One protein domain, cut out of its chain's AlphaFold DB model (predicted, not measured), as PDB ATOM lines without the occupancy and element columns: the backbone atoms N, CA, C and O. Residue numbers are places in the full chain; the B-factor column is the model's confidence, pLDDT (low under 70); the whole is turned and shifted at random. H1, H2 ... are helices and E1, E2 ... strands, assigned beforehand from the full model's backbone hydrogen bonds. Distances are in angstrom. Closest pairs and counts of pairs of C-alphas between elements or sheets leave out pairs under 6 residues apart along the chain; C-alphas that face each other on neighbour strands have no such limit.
ATOM      1  N   LYS A  61     -13.085  35.758  -6.423       66.94
ATOM      2  CA  LYS A  61     -13.407  36.468  -5.171       66.94
ATOM      3  C   LYS A  61     -13.555  35.521  -3.973       66.94
ATOM      4  O   LYS A  61     -13.013  35.797  -2.909       66.94
ATOM      5  N   THR A  62     -14.283  34.420  -4.136       72.44
ATOM      6  CA  THR A  62     -14.586  33.489  -3.044       72.44
ATOM      7  C   THR A  62     -13.335  32.725  -2.638       72.44
ATOM      8  O   THR A  62     -13.034  32.626  -1.454       72.44
ATOM      9  N   VAL A  63     -12.543  32.270  -3.613       72.56
ATOM     10  CA  VAL A  63     -11.260  31.592  -3.359       72.56
ATOM     11  C   VAL A  63     -10.298  32.514  -2.613       72.56
ATOM     12  O   VAL A  63      -9.659  32.093  -1.653       72.56
ATOM     13  N   TYR A  64     -10.236  33.788  -3.003       73.12
ATOM     14  CA  TYR A  64      -9.392  34.777  -2.339       73.12
ATOM     15  C   TYR A  64      -9.808  35.029  -0.882       73.12
ATOM     16  O   TYR A  64      -8.956  35.064   0.007       73.12
ATOM     17  N   SER A  65     -11.108  35.172  -0.613       79.88
ATOM     18  CA  SER A  65     -11.614  35.320   0.757       79.88
ATOM     19  C   SER A  65     -11.354  34.076   1.605       79.88
ATOM     20  O   SER A  65     -10.875  34.212   2.726       79.88
ATOM     21  N   MET A  66     -11.569  32.877   1.060       81.50
ATOM     22  CA  MET A  66     -11.295  31.620   1.767       81.50
ATOM     23  C   MET A  66      -9.803  31.435   2.065       81.50
ATOM     24  O   MET A  66      -9.448  30.990   3.152       81.50
ATOM     25  N   ALA A  67      -8.921  31.817   1.136       84.25
ATOM     26  CA  ALA A  67      -7.476  31.795   1.357       84.25
ATOM     27  C   ALA A  67      -7.061  32.763   2.474       84.25
ATOM     28  O   ALA A  67      -6.277  32.400   3.346       84.25
ATOM     29  N   GLN A  68      -7.625  33.977   2.492       80.75
ATOM     30  CA  GLN A  68      -7.380  34.944   3.567       80.75
ATOM     31  C   GLN A  68      -7.897  34.472   4.928       80.75
ATOM     32  O   GLN A  68      -7.259  34.742   5.940       80.75
ATOM     33  N   GLN A  69      -9.039  33.784   4.954       84.56
ATOM     34  CA  GLN A  69      -9.635  33.234   6.173       84.56
ATOM     35  C   GLN A  69      -8.974  31.924   6.630       84.56
ATOM     36  O   GLN A  69      -9.296  31.428   7.706       84.56
ATOM     37  N   GLY A  70      -8.059  31.356   5.835       83.50
ATOM     38  CA  GLY A  70      -7.387  30.091   6.140       83.50
ATOM     39  C   GLY A  70      -8.272  28.854   5.969       83.50
ATOM     40  O   GLY A  70      -7.959  27.801   6.513       83.50
ATOM     41  N   TRP A  71      -9.381  28.965   5.234       83.25
ATOM     42  CA  TRP A  71     -10.333  27.865   5.024       83.25
ATOM     43  C   TRP A  71      -9.867  26.874   3.962       83.25
ATOM     44  O   TRP A  71     -10.241  25.705   3.998       83.25
ATOM     45  N   ILE A  72      -9.048  27.348   3.022       85.06
ATOM     46  CA  ILE A  72      -8.397  26.520   2.012       85.06
ATOM     47  C   ILE A  72      -6.882  26.555   2.214       85.06
ATOM     48  O   ILE A  72      -6.345  27.594   2.615       85.06
ATOM     49  N   PRO A  73      -6.171  25.462   1.895       82.75
ATOM     50  CA  PRO A  73      -4.719  25.417   1.999       82.75
ATOM     51  C   PRO A  73      -4.076  26.318   0.936       82.75
ATOM     52  O   PRO A  73      -3.859  25.923  -0.213       82.75
ATOM     53  N   ALA A  74      -3.795  27.564   1.316       88.06
ATOM     54  CA  ALA A  74      -3.210  28.583   0.459       88.06
ATOM     55  C   ALA A  74      -2.052  29.301   1.162       88.06
ATOM     56  O   ALA A  74      -2.112  29.625   2.344       88.06
ATOM     57  N   PHE A  75      -1.008  29.613   0.397       85.19
ATOM     58  CA  PHE A  75       0.198  30.286   0.868       85.19
ATOM     59  C   PHE A  75       0.379  31.610   0.138       85.19
ATOM     60  O   PHE A  75       0.290  31.672  -1.089       85.19
ATOM     61  N   LYS A  76       0.674  32.683   0.870       85.88
ATOM     62  CA  LYS A  76       0.923  33.995   0.271       85.88
ATOM     63  C   LYS A  76       2.404  34.154  -0.077       85.88
ATOM     64  O   LYS A  76       3.257  34.118   0.801       85.88
ATOM     65  N   VAL A  77       2.711  34.393  -1.352       86.44
ATOM     66  CA  VAL A  77       4.071  34.635  -1.857       86.44
ATOM     67  C   VAL A  77       4.075  35.914  -2.689       86.44
ATOM     68  O   VAL A  77       3.381  35.999  -3.699       86.44
ATOM     69  N   ARG A  78       4.843  36.928  -2.259       83.94
ATOM     70  CA  ARG A  78       4.964  38.237  -2.940       83.94
ATOM     71  C   ARG A  78       3.617  38.869  -3.338       83.94
ATOM     72  O   ARG A  78       3.467  39.405  -4.428       83.94
ATOM     73  N   GLY A  79       2.620  38.782  -2.455       83.75
ATOM     74  CA  GLY A  79       1.288  39.354  -2.690       83.75
ATOM     75  C   GLY A  79       0.328  38.473  -3.497       83.75
ATOM     76  O   GLY A  79      -0.834  38.834  -3.633       83.75
ATOM     77  N   GLN A  80       0.766  37.304  -3.967       80.25
ATOM     78  CA  GLN A  80      -0.079  36.334  -4.664       80.25
ATOM     79  C   GLN A  80      -0.372  35.130  -3.774       80.25
ATOM     80  O   GLN A  80       0.509  34.637  -3.071       80.25
ATOM     81  N   TRP A  81      -1.599  34.623  -3.837       85.44
ATOM     82  CA  TRP A  81      -1.965  33.370  -3.186       85.44
ATOM     83  C   TRP A  81      -1.614  32.192  -4.089       85.44
ATOM     84  O   TRP A  81      -1.933  32.178  -5.277       85.44
ATOM     85  N   ARG A  82      -0.919  31.214  -3.523       85.06
ATOM     86  CA  ARG A  82      -0.473  29.988  -4.177       85.06
ATOM     87  C   ARG A  82      -1.125  28.817  -3.465       85.06
ATOM     88  O   ARG A  82      -1.039  28.710  -2.248       85.06
ATOM     89  N   ILE A  83      -1.750  27.937  -4.228       86.38
ATOM     90  CA  ILE A  83      -2.394  26.730  -3.719       86.38
ATOM     91  C   ILE A  83      -1.670  25.556  -4.360       86.38
ATOM     92  O   ILE A  83      -1.501  25.525  -5.582       86.38
ATOM     93  N   ARG A  84      -1.206  24.598  -3.554       86.38
ATOM     94  CA  ARG A  84      -0.669  23.355  -4.111       86.38
ATOM     95  C   ARG A  84      -1.830  22.482  -4.550       86.38
ATOM     96  O   ARG A  84      -2.722  22.206  -3.755       86.38
ATOM     97  N   ARG A  85      -1.783  22.003  -5.794       82.44
ATOM     98  CA  ARG A  85      -2.863  21.194  -6.365       82.44
ATOM     99  C   ARG A  85      -3.181  19.965  -5.509       82.44
ATOM    100  O   ARG A  85      -4.320  19.796  -5.111       82.44
ATOM    101  N   SER A  86      -2.158  19.206  -5.116       84.69
ATOM    102  CA  SER A  86      -2.317  18.012  -4.273       84.69
ATOM    103  C   SER A  86      -2.966  18.291  -2.917       84.69
ATOM    104  O   SER A  86      -3.635  17.420  -2.370       84.69
ATOM    105  N   GLU A  87      -2.760  19.481  -2.356       84.00
ATOM    106  CA  GLU A  87      -3.333  19.846  -1.060       84.00
ATOM    107  C   GLU A  87      -4.779  20.314  -1.203       84.00
ATOM    108  O   GLU A  87      -5.622  19.968  -0.382       84.00
ATOM    109  N   LEU A  88      -5.084  21.019  -2.298       83.44
ATOM    110  CA  LEU A  88      -6.452  21.340  -2.678       83.44
ATOM    111  C   LEU A  88      -7.273  20.074  -2.939       83.44
ATOM    112  O   LEU A  88      -8.374  19.969  -2.416       83.44
ATOM    113  N   ASP A  89      -6.744  19.113  -3.700       84.06
ATOM    114  CA  ASP A  89      -7.445  17.857  -3.991       84.06
ATOM    115  C   ASP A  89      -7.752  17.079  -2.697       84.06
ATOM    116  O   ASP A  89      -8.881  16.632  -2.501       84.06
ATOM    117  N   ARG A  90      -6.798  16.998  -1.756       84.94
ATOM    118  CA  ARG A  90      -7.030  16.395  -0.427       84.94
ATOM    119  C   ARG A  90      -8.065  17.154   0.396       84.94
ATOM    120  O   ARG A  90      -8.876  16.534   1.073       84.94
ATOM    121  N   TRP A  91      -8.028  18.483   0.362       86.44
ATOM    122  CA  TRP A  91      -9.005  19.307   1.065       86.44
ATOM    123  C   TRP A  91     -10.416  19.104   0.496       86.44
ATOM    124  O   TRP A  91     -11.351  18.930   1.269       86.44
ATOM    125  N   ILE A  92     -10.572  19.038  -0.831       84.06
ATOM    126  CA  ILE A  92     -11.859  18.748  -1.484       84.06
ATOM    127  C   ILE A  92     -12.367  17.358  -1.082       84.06
ATOM    128  O   ILE A  92     -13.530  17.213  -0.720       84.06
ATOM    129  N   ASP A  93     -11.505  16.341  -1.124       86.75
ATOM    130  CA  ASP A  93     -11.835  14.974  -0.704       86.75
ATOM    131  C   ASP A  93     -12.296  14.924   0.764       86.75
ATOM    132  O   ASP A  93     -13.339  14.350   1.070       86.75
ATOM    133  N   ALA A  94     -11.587  15.616   1.661       84.50
ATOM    134  CA  ALA A  94     -11.974  15.737   3.064       84.50
ATOM    135  C   ALA A  94     -13.322  16.455   3.247       84.50
ATOM    136  O   ALA A  94     -14.153  15.990   4.021       84.50
ATOM    137  N   GLN A  95     -13.567  17.546   2.513       82.44
ATOM    138  CA  GLN A  95     -14.833  18.288   2.573       82.44
ATOM    139  C   GLN A  95     -16.025  17.479   2.045       82.44
ATOM    140  O   GLN A  95     -17.139  17.605   2.552       82.44
ATOM    141  N   GLN A  96     -15.809  16.643   1.026       81.81
ATOM    142  CA  GLN A  96     -16.852  15.761   0.503       81.81
ATOM    143  C   GLN A  96     -17.215  14.659   1.500       81.81
ATOM    144  O   GLN A  96     -18.399  14.384   1.671       81.81
ATOM    145  N   ARG A  97     -16.227  14.080   2.196       77.00
ATOM    146  CA  ARG A  97     -16.471  13.082   3.252       77.00
ATOM    147  C   ARG A  97     -17.215  13.671   4.443       77.00
ATOM    148  O   ARG A  97     -18.261  13.149   4.808       77.00
ATOM    149  N   SER A  98     -16.786  14.838   4.928       71.06
ATOM    150  CA  SER A  98     -17.469  15.518   6.034       71.06
ATOM    151  C   SER A  98     -18.915  15.910   5.725       71.06
ATOM    152  O   SER A  98     -19.673  16.155   6.647       71.06
ATOM    153  N   ARG A  99     -19.302  16.003   4.446       61.19
ATOM    154  CA  ARG A  99     -20.688  16.277   4.035       61.19
ATOM    155  C   ARG A  99     -21.514  15.001   3.813       61.19
ATOM    156  O   ARG A  99     -22.728  15.092   3.677       61.19
ATOM    157  N   GLY A 100     -20.863  13.840   3.719       57.00
ATOM    158  CA  GLY A 100     -21.498  12.529   3.561       57.00
ATOM    159  C   GLY A 100     -21.704  11.774   4.878       57.00
ATOM    160  O   GLY A 100     -22.561  10.906   4.933       57.00
ATOM    161  N   GLU A 101     -20.973  12.118   5.941       54.56
ATOM    162  CA  GLU A 101     -21.043  11.425   7.242       54.56
ATOM    163  C   GLU A 101     -22.210  11.876   8.146       54.56
ATOM    164  O   GLU A 101     -22.403  11.314   9.218       54.56
ATOM    165  N   ASP A 102     -23.045  12.822   7.703       54.81
ATOM    166  CA  ASP A 102     -24.264  13.233   8.419       54.81
ATOM    167  C   ASP A 102     -25.498  12.348   8.100       54.81
ATOM    168  O   ASP A 102     -26.605  12.663   8.536       54.81
TER     169      ASP A 102
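This is residues 61 to 102 of the 107 residues of the protein "HTH_17 domain-containing protein" of Gemmatimonadetes bacterium (UniProt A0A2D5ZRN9). A small two-stranded hairpin, E1 and E2, has a short helix, H1, near it, and a longer helix, H2, leads away as an arm whose far part, residues 93 to 100, sticks out together with residues 101 and 102. This arm makes the length of the whole, and the body without residues 93 to 102 spans 24 by 17 by 13 A. You have 42 printed residues, with two named helices and two named strands in the order H1, E1, E2, H2; the sheet's order is E1 - E2, antiparallel, and the class is mostly helix. The whole is loose, with a radius of gyration of the C-alphas of 11.6 A, and its C-alphas span 39 by 19 by 13 A.

Begin at the sheet, where E1, residues 75 to 77, and E2, residues 80 to 82, form a hairpin. They are antiparallel neighbours, with 138 degrees between their directions. Look at C-alphas 76 and 81, which face each other at 4.5 A. Within hydrogen-bond range you will find N 75 and O 82, at 2.8 A, and N 80 and O 77, at 2.9 A. From the sheet go to H1, residues 61 to 69: its closest C-alpha pair with E2 is that of Ala 67 and Trp 81, 7.3 A apart, and with E1 that of Ala 67 and Phe 75, 7.8 A apart. After E2 a tight link of two residues leads to H2, residues 85 to 100. H2 is apart from H1 and from E1. In H1 and H2 every O i to N i+4 pair is within hydrogen-bond range.

Find C-alpha 75 at (0.198, 30.286, 0.868), where E1 begins; E1 and E2 have three residues each. Next find C-alpha 61 at (-13.407, 36.468, -5.171); from there H1 runs 12.4 A to C-alpha 69. H2, the longest helix, has 16 residues and runs 22.8 A from C-alpha 85 to C-alpha 100 at (-21.498, 12.529, 3.561).

Look for the two C-alphas farthest apart at Arg 78 and Asp 102, 40.1 A from each other. The printed part runs from residue 61 to residue 102 with no cut, within a full chain of 107 residues. The links H1 to E1, E1 to E2 and E2 to H2 are tight, and no link is long. In the B-factor column you will find a mean pLDDT of 79.8 for the printed part; residue 61 and residues 99 to 102 are under 70, where the model's confidence is low.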